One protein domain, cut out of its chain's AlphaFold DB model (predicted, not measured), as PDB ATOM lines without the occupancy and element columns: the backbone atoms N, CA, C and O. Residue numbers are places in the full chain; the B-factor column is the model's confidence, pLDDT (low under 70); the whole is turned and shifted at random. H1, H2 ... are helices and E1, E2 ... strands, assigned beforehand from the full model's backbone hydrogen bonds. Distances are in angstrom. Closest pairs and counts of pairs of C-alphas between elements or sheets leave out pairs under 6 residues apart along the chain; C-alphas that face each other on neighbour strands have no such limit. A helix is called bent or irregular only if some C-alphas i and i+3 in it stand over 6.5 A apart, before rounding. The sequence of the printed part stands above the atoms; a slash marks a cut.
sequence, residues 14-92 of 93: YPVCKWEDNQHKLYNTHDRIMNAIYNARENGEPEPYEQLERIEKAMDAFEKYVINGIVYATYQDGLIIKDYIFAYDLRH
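AT A GLANCE: This is residues 14 to 92 of the 93 residues of an uncharacterized protein of Clostridium sp. TF11-13AC (UniProt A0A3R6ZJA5). A small sheet of two antiparallel strands, E1 and E2, sits at one end of a long helical hairpin of H1 and H2. Near that end H3 crosses both helices. The 79 printed residues hold two named strands and three named helices in the order E1, H1, H2, E2, H3, and the class is mostly helix. The whole is elongated, 45 by 24 by 16 A, and only just compact, close to loose, with a radius of gyration of the C-alphas of 13.5 A.

IN THESE COORDINATES: E1 is residues 14 to 18, beginning at C-alpha 14 (-5.981, -51.443, -27.919), and E2 is residues 70 to 73. H1, residues 19 to 43, measures 36.0 A and is irregular: C-alphas 21 and 24 are 7.7 A apart. H2, residues 49 to 64, measures 22.3 A. H3, residues 75 to 91, measures 24.8 A and ends at C-alpha 91 (-24.502, -37.647, -40.500).

HOW THE PARTS SIT: E1 and E2 are antiparallel at 142 degrees, with N 16 and O 71 within hydrogen-bond range at 2.8 A. The closest C-alphas of E2 and H2 are Val 71 and Phe 62, 6.0 A. H1 and H2, a hairpin, touch at His 30 and Ile 55, closest C-alphas 6.3 A, at a shallow tilt of 20 degrees, opposite ways. H3 touches H1 about perpendicular at 74 degrees, closest C-alphas Ile 85 and Lys 25, 5.9 A. H3 touches H2 at a steep tilt of 68 degrees, only just short of about perpendicular, closest C-alphas Ile 81 and Ala 58, 5.7 A. E1 and H2 are apart. Every O i to N i+4 pair is within hydrogen-bond range in H2, 18 of 21 in H1 and 12 of 13 in H3.

THE WHOLE: The two C-alphas farthest apart, Gly 44 and Asn 68, are 45.4 A apart. The printed part has no cut, its four links are tight, and no printed residue is under 70 in pLDDT.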
ATOM      1  N   TYR A  14      -4.631 -50.997 -28.246       96.75
ATOM      2  CA  TYR A  14      -5.981 -51.443 -27.919       96.75
ATOM      3  C   TYR A  14      -6.782 -51.640 -29.206       96.75
ATOM      4  O   TYR A  14      -6.620 -50.841 -30.127       96.75
ATOM      5  N   PRO A  15      -7.648 -52.665 -29.284       97.38
ATOM      6  CA  PRO A  15      -8.532 -52.830 -30.431       97.38
ATOM      7  C   PRO A  15      -9.530 -51.665 -30.491       97.38
ATOM      8  O   PRO A  15     -10.147 -51.312 -29.481       97.38
ATOM      9  N   VAL A  16      -9.692 -51.075 -31.673       98.00
ATOM     10  CA  VAL A  16     -10.520 -49.879 -31.890       98.00
ATOM     11  C   VAL A  16     -11.788 -50.227 -32.660       98.00
ATOM     12  O   VAL A  16     -12.886 -50.021 -32.145       98.00
ATOM     13  N   CYS A  17     -11.641 -50.746 -33.880       98.06
ATOM     14  CA  CYS A  17     -12.739 -51.079 -34.786       98.06
ATOM     15  C   CYS A  17     -12.275 -52.055 -35.881       98.06
ATOM     16  O   CYS A  17     -11.081 -52.340 -36.007       98.06
ATOM     17  N   LYS A  18     -13.218 -52.581 -36.670       98.31
ATOM     18  CA  LYS A  18     -12.909 -53.322 -37.899       98.31
ATOM     19  C   LYS A  18     -12.521 -52.345 -39.002       98.31
ATOM     20  O   LYS A  18     -13.256 -51.389 -39.244       98.31
ATOM     21  N   TRP A  19     -11.403 -52.611 -39.668       98.50
ATOM     22  CA  TRP A  19     -10.882 -51.750 -40.729       98.50
ATOM     23  C   TRP A  19     -11.852 -51.676 -41.916       98.50
ATOM     24  O   TRP A  19     -12.283 -50.588 -42.288       98.50
ATOM     25  N   GLU A  20     -12.292 -52.833 -42.424       98.12
ATOM     26  CA  GLU A  20     -13.171 -52.934 -43.602       98.12
ATOM     27  C   GLU A  20     -14.486 -52.161 -43.426       98.12
ATOM     28  O   GLU A  20     -14.920 -51.452 -44.334       98.12
ATOM     29  N   ASP A  21     -15.065 -52.223 -42.225       98.06
ATOM     30  CA  ASP A  21     -16.337 -51.575 -41.902       98.06
ATOM     31  C   ASP A  21     -16.212 -50.048 -41.730       98.06
ATOM     32  O   ASP A  21     -17.227 -49.351 -41.729       98.06
ATOM     33  N   ASN A  22     -15.003 -49.507 -41.521       98.44
ATOM     34  CA  ASN A  22     -14.827 -48.119 -41.066       98.44
ATOM     35  C   ASN A  22     -13.867 -47.266 -41.906       98.44
ATOM     36  O   ASN A  22     -13.939 -46.044 -41.792       98.44
ATOM     37  N   GLN A  23     -13.033 -47.852 -42.775       98.06
ATOM     38  CA  GLN A  23     -12.063 -47.109 -43.602       98.06
ATOM     39  C   GLN A  23     -12.707 -45.938 -44.367       98.06
ATOM     40  O   GLN A  23     -12.260 -44.794 -44.293       98.06
ATOM     41  N   HIS A  24     -13.859 -46.190 -44.994       97.81
ATOM     42  CA  HIS A  24     -14.572 -45.215 -45.815       97.81
ATOM     43  C   HIS A  24     -15.060 -43.998 -45.017       97.81
ATOM     44  O   HIS A  24     -15.258 -42.928 -45.588       97.81
ATOM     45  N   LYS A  25     -15.244 -44.132 -43.698       98.06
ATOM     46  CA  LYS A  25     -15.729 -43.052 -42.828       98.06
ATOM     47  C   LYS A  25     -14.653 -41.991 -42.602       98.06
ATOM     48  O   LYS A  25     -14.951 -40.791 -42.608       98.06
ATOM     49  N   LEU A  26     -13.403 -42.432 -42.437       98.06
ATOM     50  CA  LEU A  26     -12.249 -41.543 -42.323       98.06
ATOM     51  C   LEU A  26     -11.938 -40.915 -43.684       98.06
ATOM     52  O   LEU A  26     -11.826 -39.693 -43.761       98.06
ATOM     53  N   TYR A  27     -11.922 -41.712 -44.760       97.94
ATOM     54  CA  TYR A  27     -11.662 -41.213 -46.117       97.94
ATOM     55  C   TYR A  27     -12.703 -40.173 -46.550       97.94
ATOM     56  O   TYR A  27     -12.347 -39.096 -47.015       97.94
ATOM     57  N   ASN A  28     -13.992 -40.417 -46.281       97.94
ATOM     58  CA  ASN A  28     -15.042 -39.434 -46.548       97.94
ATOM     59  C   ASN A  28     -14.828 -38.121 -45.784       97.94
ATOM     60  O   ASN A  28     -15.118 -37.044 -46.302       97.94
ATOM     61  N   THR A  29     -14.354 -38.196 -44.539       97.56
ATOM     62  CA  THR A  29     -14.083 -36.995 -43.745       97.56
ATOM     63  C   THR A  29     -12.896 -36.221 -44.316       97.56
ATOM     64  O   THR A  29     -12.992 -35.002 -44.450       97.56
ATOM     65  N   HIS A  30     -11.830 -36.917 -44.714       98.25
ATOM     66  CA  HIS A  30     -10.682 -36.319 -45.389       98.25
ATOM     67  C   HIS A  30     -11.087 -35.623 -46.699       98.25
ATOM     68  O   HIS A  30     -10.812 -34.436 -46.867       98.25
ATOM     69  N   ASP A  31     -11.837 -36.296 -47.574       98.06
ATOM     70  CA  ASP A  31     -12.306 -35.718 -48.844       98.06
ATOM     71  C   ASP A  31     -13.146 -34.455 -48.631       98.06
ATOM     72  O   ASP A  31     -13.008 -33.461 -49.347       98.06
ATOM     73  N   ARG A  32     -14.003 -34.450 -47.605       97.38
ATOM     74  CA  ARG A  32     -14.791 -33.266 -47.242       97.38
ATOM     75  C   ARG A  32     -13.913 -32.096 -46.803       97.38
ATOM     76  O   ARG A  32     -14.227 -30.961 -47.155       97.38
ATOM     77  N   ILE A  33     -12.851 -32.359 -46.043       97.88
ATOM     78  CA  ILE A  33     -11.897 -31.329 -45.616       97.88
ATOM     79  C   ILE A  33     -11.121 -30.802 -46.825       97.88
ATOM     80  O   ILE A  33     -11.009 -29.588 -46.981       97.88
ATOM     81  N   MET A  34     -10.675 -31.678 -47.727       98.25
ATOM     82  CA  MET A  34     -10.006 -31.266 -48.964       98.25
ATOM     83  C   MET A  34     -10.904 -30.377 -49.828       98.25
ATOM     84  O   MET A  34     -10.472 -29.312 -50.264       98.25
ATOM     85  N   ASN A  35     -12.177 -30.740 -50.002       98.19
ATOM     86  CA  ASN A  35     -13.141 -29.890 -50.706       98.19
ATOM     87  C   ASN A  35     -13.318 -28.526 -50.019       98.19
ATOM     88  O   ASN A  35     -13.385 -27.503 -50.694       98.19
ATOM     89  N   ALA A  36     -13.364 -28.493 -48.683       98.00
ATOM     90  CA  ALA A  36     -13.450 -27.241 -47.934       98.00
ATOM     91  C   ALA A  36     -12.209 -26.353 -48.133       98.00
ATOM     92  O   ALA A  36     -12.355 -25.141 -48.258       98.00
ATOM     93  N   ILE A  37     -11.013 -26.944 -48.225       98.25
ATOM     94  CA  ILE A  37      -9.770 -26.229 -48.549       98.25
ATOM     95  C   ILE A  37      -9.861 -25.589 -49.937       98.25
ATOM     96  O   ILE A  37      -9.597 -24.397 -50.073       98.25
ATOM     97  N   TYR A  38     -10.269 -26.346 -50.962       98.00
ATOM     98  CA  TYR A  38     -10.410 -25.796 -52.315       98.00
ATOM     99  C   TYR A  38     -11.428 -24.651 -52.370       98.00
ATOM    100  O   TYR A  38     -11.114 -23.596 -52.915       98.00
ATOM    101  N   ASN A  39     -12.589 -24.807 -51.727       98.19
ATOM    102  CA  ASN A  39     -13.591 -23.741 -51.658       98.19
ATOM    103  C   ASN A  39     -13.054 -22.493 -50.938       98.19
ATOM    104  O   ASN A  39     -13.275 -21.375 -51.397       98.19
ATOM    105  N   ALA A  40     -12.323 -22.669 -49.831       98.06
ATOM    106  CA  ALA A  40     -11.736 -21.553 -49.092       98.06
ATOM    107  C   ALA A  40     -10.715 -20.785 -49.948       98.06
ATOM    108  O   ALA A  40     -10.751 -19.557 -49.987       98.06
ATOM    109  N   ARG A  41      -9.868 -21.495 -50.713       97.12
ATOM    110  CA  ARG A  41      -8.935 -20.877 -51.674       97.12
ATOM    111  C   ARG A  41      -9.653 -20.036 -52.719       97.12
ATOM    112  O   ARG A  41      -9.231 -18.913 -52.978       97.12
ATOM    113  N   GLU A  42     -10.711 -20.575 -53.321       97.81
ATOM    114  CA  GLU A  42     -11.476 -19.883 -54.366       97.81
ATOM    115  C   GLU A  42     -12.198 -18.638 -53.831       97.81
ATOM    116  O   GLU A  42     -12.288 -17.631 -54.532       97.81
ATOM    117  N   ASN A  43     -12.644 -18.678 -52.574       97.44
ATOM    118  CA  ASN A  43     -13.371 -17.582 -51.930       97.44
ATOM    119  C   ASN A  43     -12.471 -16.582 -51.181       97.44
ATOM    120  O   ASN A  43     -12.967 -15.574 -50.679       97.44
ATOM    121  N   GLY A  44     -11.160 -16.834 -51.084       97.00
ATOM    122  CA  GLY A  44     -10.242 -16.014 -50.285       97.00
ATOM    123  C   GLY A  44     -10.478 -16.122 -48.771       97.00
ATOM    124  O   GLY A  44     -10.207 -15.174 -48.033       97.00
ATOM    125  N   GLU A  45     -10.997 -17.259 -48.309       96.75
ATOM    126  CA  GLU A  45     -11.274 -17.559 -46.903       96.75
ATOM    127  C   GLU A  45     -10.130 -18.370 -46.259       96.75
ATOM    128  O   GLU A  45      -9.342 -19.009 -46.962       96.75
ATOM    129  N   PRO A  46     -10.019 -18.383 -44.917       96.62
ATOM    130  CA  PRO A  46      -9.030 -19.208 -44.229       96.62
ATOM    131  C   PRO A  46      -9.234 -20.707 -44.480       96.62
ATOM    132  O   PRO A  46     -10.307 -21.261 -44.242       96.62
ATOM    133  N   GLU A  47      -8.169 -21.382 -44.902       97.81
ATOM    134  CA  GLU A  47      -8.178 -22.817 -45.174       97.81
ATOM    135  C   GLU A  47      -8.123 -23.638 -43.870       97.81
ATOM    136  O   GLU A  47      -7.320 -23.334 -42.981       97.81
ATOM    137  N   PRO A  48      -8.915 -24.719 -43.730       96.81
ATOM    138  CA  PRO A  48      -9.006 -25.495 -42.493       96.81
ATOM    139  C   PRO A  48      -7.838 -26.488 -42.294       96.81
ATOM    140  O   PRO A  48      -8.060 -27.662 -41.991       96.81
ATOM    141  N   TYR A  49      -6.583 -26.047 -42.424       96.69
ATOM    142  CA  TYR A  49      -5.403 -26.924 -42.322       96.69
ATOM    143  C   TYR A  49      -5.267 -27.643 -40.975       96.69
ATOM    144  O   TYR A  49      -4.824 -28.786 -40.941       96.69
ATOM    145  N   GLU A  50      -5.706 -27.035 -39.871       96.56
ATOM    146  CA  GLU A  50      -5.714 -27.720 -38.570       96.56
ATOM    147  C   GLU A  50      -6.625 -28.955 -38.570       96.56
ATOM    148  O   GLU A  50      -6.354 -29.942 -37.886       96.56
ATOM    149  N   GLN A  51      -7.726 -28.911 -39.325       95.94
ATOM    150  CA  GLN A  51      -8.630 -30.052 -39.461       95.94
ATOM    151  C   GLN A  51      -7.995 -31.126 -40.344       95.94
ATOM    152  O   GLN A  51      -8.106 -32.303 -40.008       95.94
ATOM    153  N   LEU A  52      -7.295 -30.716 -41.412       97.69
ATOM    154  CA  LEU A  52      -6.536 -31.620 -42.278       97.69
ATOM    155  C   LEU A  52      -5.472 -32.385 -41.482       97.69
ATOM    156  O   LEU A  52      -5.499 -33.612 -41.447       97.69
ATOM    157  N   GLU A  53      -4.625 -31.678 -40.733       97.12
ATOM    158  CA  GLU A  53      -3.569 -32.301 -39.926       97.12
ATOM    159  C   GLU A  53      -4.148 -33.299 -38.907       97.12
ATOM    160  O   GLU A  53      -3.588 -34.370 -38.657       97.12
ATOM    161  N   ARG A  54      -5.300 -32.972 -38.306       96.12
ATOM    162  CA  ARG A  54      -5.970 -33.857 -37.346       96.12
ATOM    163  C   ARG A  54      -6.527 -35.119 -37.995       96.12
ATOM    164  O   ARG A  54      -6.434 -36.177 -37.371       96.12
ATOM    165  N   ILE A  55      -7.149 -35.031 -39.175       97.75
ATOM    166  CA  ILE A  55      -7.669 -36.227 -39.855       97.75
ATOM    167  C   ILE A  55      -6.527 -37.086 -40.403       97.75
ATOM    168  O   ILE A  55      -6.587 -38.302 -40.254       97.75
ATOM    169  N   GLU A  56      -5.457 -36.484 -40.925       97.56
ATOM    170  CA  GLU A  56      -4.279 -37.210 -41.420       97.56
ATOM    171  C   GLU A  56      -3.592 -37.984 -40.289       97.56
ATOM    172  O   GLU A  56      -3.358 -39.183 -40.421       97.56
ATOM    173  N   LYS A  57      -3.403 -37.367 -39.113       96.19
ATOM    174  CA  LYS A  57      -2.908 -38.073 -37.915       96.19
ATOM    175  C   LYS A  57      -3.797 -39.250 -37.508       96.19
ATOM    176  O   LYS A  57      -3.293 -40.291 -37.082       96.19
ATOM    177  N   ALA A  58      -5.117 -39.094 -37.607       97.38
ATOM    178  CA  ALA A  58      -6.054 -40.166 -37.290       97.38
ATOM    179  C   ALA A  58      -5.989 -41.303 -38.320       97.38
ATOM    180  O   ALA A  58      -6.032 -42.469 -37.932       97.38
ATOM    181  N   MET A  59      -5.859 -40.972 -39.607       98.19
ATOM    182  CA  MET A  59      -5.692 -41.938 -40.696       98.19
ATOM    183  C   MET A  59      -4.376 -42.704 -40.565       98.19
ATOM    184  O   MET A  59      -4.389 -43.930 -40.623       98.19
ATOM    185  N   ASP A  60      -3.270 -42.021 -40.266       97.62
ATOM    186  CA  ASP A  60      -1.984 -42.669 -39.999       97.62
ATOM    187  C   ASP A  60      -2.105 -43.687 -38.860       97.62
ATOM    188  O   ASP A  60      -1.670 -44.833 -38.986       97.62
ATOM    189  N   ALA A  61      -2.740 -43.307 -37.747       97.00
ATOM    190  CA  ALA A  61      -2.961 -44.220 -36.629       97.00
ATOM    191  C   ALA A  61      -3.912 -45.382 -36.975       97.00
ATOM    192  O   ALA A  61      -3.732 -46.489 -36.462       97.00
ATOM    193  N   PHE A  62      -4.907 -45.141 -37.831       98.12
ATOM    194  CA  PHE A  62      -5.883 -46.135 -38.275       98.12
ATOM    195  C   PHE A  62      -5.248 -47.230 -39.143       98.12
ATOM    196  O   PHE A  62      -5.563 -48.408 -38.972       98.12
ATOM    197  N   GLU A  63      -4.319 -46.858 -40.025       97.56
ATOM    198  CA  GLU A  63      -3.666 -47.784 -40.959       97.56
ATOM    199  C   GLU A  63      -2.455 -48.508 -40.346       97.56
ATOM    200  O   GLU A  63      -2.104 -49.619 -40.748       97.56
ATOM    201  N   LYS A  64      -1.801 -47.911 -39.342       96.56
ATOM    202  CA  LYS A  64      -0.483 -48.368 -38.870       96.56
ATOM    203  C   LYS A  64      -0.460 -49.771 -38.261       96.56
ATOM    204  O   LYS A  64       0.509 -50.502 -38.460       96.56
ATOM    205  N   TYR A  65      -1.479 -50.150 -37.489       96.94
ATOM    206  CA  TYR A  65      -1.518 -51.444 -36.793       96.94
ATOM    207  C   TYR A  65      -2.830 -52.191 -37.042       96.94
ATOM    208  O   TYR A  65      -3.616 -52.435 -36.124       96.94
ATOM    209  N   VAL A  66      -3.048 -52.607 -38.290       97.50
ATOM    210  CA  VAL A  66      -4.165 -53.485 -38.660       97.50
ATOM    211  C   VAL A  66      -3.743 -54.947 -38.518       97.50
ATOM    212  O   VAL A  66      -2.877 -55.441 -39.237       97.50
ATOM    213  N   ILE A  67      -4.347 -55.663 -37.569       96.56
ATOM    214  CA  ILE A  67      -4.009 -57.059 -37.264       96.56
ATOM    215  C   ILE A  67      -5.278 -57.894 -37.364       96.56
ATOM    216  O   ILE A  67      -6.220 -57.698 -36.595       96.56
ATOM    217  N   ASN A  68      -5.295 -58.844 -38.303       96.06
ATOM    218  CA  ASN A  68      -6.466 -59.674 -38.610       96.06
ATOM    219  C   ASN A  68      -7.736 -58.830 -38.859       96.06
ATOM    220  O   ASN A  68      -8.798 -59.125 -38.317       96.06
ATOM    221  N   GLY A  69      -7.604 -57.735 -39.617       97.31
ATOM    222  CA  GLY A  69      -8.710 -56.832 -39.961       97.31
ATOM    223  C   GLY A  69      -9.188 -55.910 -38.830       97.31
ATOM    224  O   GLY A  69     -10.120 -55.132 -39.029       97.31
ATOM    225  N   ILE A  70      -8.568 -55.965 -37.648       98.25
ATOM    226  CA  ILE A  70      -8.864 -55.069 -36.526       98.25
ATOM    227  C   ILE A  70      -7.800 -53.983 -36.452       98.25
ATOM    228  O   ILE A  70      -6.607 -54.280 -36.416       98.25
ATOM    229  N   VAL A  71      -8.246 -52.733 -36.378       98.31
ATOM    230  CA  VAL A  71      -7.394 -51.576 -36.113       98.31
ATOM    231  C   VAL A  71      -7.017 -51.573 -34.641       98.31
ATOM    232  O   VAL A  71      -7.892 -51.587 -33.768       98.31
ATOM    233  N   TYR A  72      -5.719 -51.531 -34.363       98.31
ATOM    234  CA  TYR A  72      -5.178 -51.325 -33.031       98.31
ATOM    235  C   TYR A  72      -4.509 -49.955 -32.945       98.31
ATOM    236  O   TYR A  72      -3.756 -49.570 -33.828       98.31
ATOM    237  N   ALA A  73      -4.739 -49.221 -31.862       97.75
ATOM    238  CA  ALA A  73      -4.130 -47.907 -31.671       97.75
ATOM    239  C   ALA A  73      -3.798 -47.662 -30.199       97.75
ATOM    240  O   ALA A  73      -4.248 -48.404 -29.314       97.75
ATOM    241  N   THR A  74      -3.004 -46.629 -29.909       97.50
ATOM    242  CA  THR A  74      -2.869 -46.176 -28.519       97.50
ATOM    243  C   THR A  74      -4.226 -45.689 -28.010       97.50
ATOM    244  O   THR A  74      -5.135 -45.418 -28.793       97.50
ATOM    245  N   TYR A  75      -4.392 -45.581 -26.690       96.06
ATOM    246  CA  TYR A  75      -5.669 -45.133 -26.129       96.06
ATOM    247  C   TYR A  75      -6.108 -43.770 -26.691       96.06
ATOM    248  O   TYR A  75      -7.262 -43.621 -27.069       96.06
ATOM    249  N   GLN A  76      -5.182 -42.811 -26.793       96.50
ATOM    250  CA  GLN A  76      -5.479 -41.464 -27.290       96.50
ATOM    251  C   GLN A  76      -5.845 -41.474 -28.778       96.50
ATOM    252  O   GLN A  76      -6.896 -40.961 -29.150       96.50
ATOM    253  N   ASP A  77      -5.046 -42.140 -29.613       97.31
ATOM    254  CA  ASP A  77      -5.331 -42.236 -31.051       97.31
ATOM    255  C   ASP A  77      -6.653 -42.974 -31.315       97.31
ATOM    256  O   ASP A  77      -7.447 -42.591 -32.172       97.31
ATOM    257  N   GLY A  78      -6.932 -44.012 -30.520       97.56
ATOM    258  CA  GLY A  78      -8.172 -44.774 -30.597       97.56
ATOM    259  C   GLY A  78      -9.419 -43.954 -30.258       97.56
ATOM    260  O   GLY A  78     -10.481 -44.243 -30.808       97.56
ATOM    261  N   LEU A  79      -9.319 -42.943 -29.386       97.56
ATOM    262  CA  LEU A  79     -10.419 -42.004 -29.137       97.56
ATOM    263  C   LEU A  79     -10.668 -41.117 -30.360       97.56
ATOM    264  O   LEU A  79     -11.804 -41.027 -30.812       97.56
ATOM    265  N   ILE A  80      -9.608 -40.563 -30.952       97.00
ATOM    266  CA  ILE A  80      -9.711 -39.694 -32.134       97.00
ATOM    267  C   ILE A  80     -10.346 -40.445 -33.315       97.00
ATOM    268  O   ILE A  80     -11.256 -39.935 -33.966       97.00
ATOM    269  N   ILE A  81      -9.918 -41.687 -33.566       98.31
ATOM    270  CA  ILE A  81     -10.511 -42.543 -34.606       98.31
ATOM    271  C   ILE A  81     -12.015 -42.739 -34.355       98.31
ATOM    272  O   ILE A  81     -12.826 -42.623 -35.277       98.31
ATOM    273  N   LYS A  82     -12.403 -43.028 -33.105       97.75
ATOM    274  CA  LYS A  82     -13.809 -43.241 -32.733       97.75
ATOM    275  C   LYS A  82     -14.650 -41.984 -32.900       97.75
ATOM    276  O   LYS A  82     -15.788 -42.106 -33.348       97.75
ATOM    277  N   ASP A  83     -14.104 -40.810 -32.602       97.50
ATOM    278  CA  ASP A  83     -14.804 -39.540 -32.785       97.50
ATOM    279  C   ASP A  83     -15.145 -39.299 -34.262       97.50
ATOM    280  O   ASP A  83     -16.278 -38.934 -34.581       97.50
ATOM    281  N   TYR A  84     -14.221 -39.583 -35.186       97.88
ATOM    282  CA  TYR A  84     -14.488 -39.453 -36.622       97.88
ATOM    283  C   TYR A  84     -15.501 -40.476 -37.143       97.88
ATOM    284  O   TYR A  84     -16.393 -40.110 -37.914       97.88
ATOM    285  N   ILE A  85     -15.408 -41.733 -36.696       98.00
ATOM    286  CA  ILE A  85     -16.402 -42.768 -37.019       98.00
ATOM    287  C   ILE A  85     -17.785 -42.334 -36.530       98.00
ATOM    288  O   ILE A  85     -18.748 -42.348 -37.296       98.00
ATOM    289  N   PHE A  86     -17.879 -41.884 -35.279       97.62
ATOM    290  CA  PHE A  86     -19.130 -41.426 -34.689       97.62
ATOM    291  C   PHE A  86     -19.700 -40.208 -35.421       97.62
ATOM    292  O   PHE A  86     -20.895 -40.164 -35.715       97.62
ATOM    293  N   ALA A  87     -18.854 -39.236 -35.768       96.56
ATOM    294  CA  ALA A  87     -19.265 -38.061 -36.523       96.56
ATOM    295  C   ALA A  87     -19.786 -38.429 -37.919       96.56
ATOM    296  O   ALA A  87     -20.742 -37.812 -38.390       96.56
ATOM    297  N   TYR A  88     -19.185 -39.419 -38.586       97.50
ATOM    298  CA  TYR A  88     -19.711 -39.952 -39.842       97.50
ATOM    299  C   TYR A  88     -21.079 -40.599 -39.635       97.50
ATOM    300  O   TYR A  88     -22.023 -40.237 -40.339       97.50
ATOM    301  N   ASP A  89     -21.199 -41.494 -38.655       96.94
ATOM    302  CA  ASP A  89     -22.434 -42.231 -38.392       96.94
ATOM    303  C   ASP A  89     -23.586 -41.275 -38.062       96.94
ATOM    304  O   ASP A  89     -24.674 -41.421 -38.603       96.94
ATOM    305  N   LEU A  90     -23.352 -40.231 -37.258       96.62
ATOM    306  CA  LEU A  90     -24.360 -39.206 -36.965       96.62
ATOM    307  C   LEU A  90     -24.906 -38.491 -38.208       96.62
ATOM    308  O   LEU A  90     -26.059 -38.071 -38.194       96.62
ATOM    309  N   ARG A  91     -24.097 -38.331 -39.260       94.31
ATOM    310  CA  ARG A  91     -24.502 -37.647 -40.500       94.31
ATOM    311  C   ARG A  91     -25.264 -38.546 -41.473       94.31
ATOM    312  O   ARG A  91     -25.878 -38.015 -42.390       94.31
ATOM    313  N   HIS A  92     -25.192 -39.863 -41.296       91.94
ATOM    314  CA  HIS A  92     -25.737 -40.857 -42.228       91.94
ATOM    315  C   HIS A  92     -26.760 -41.790 -41.555       91.94
ATOM    316  O   HIS A  92     -26.976 -42.906 -42.027       91.94
TER     317      HIS A  92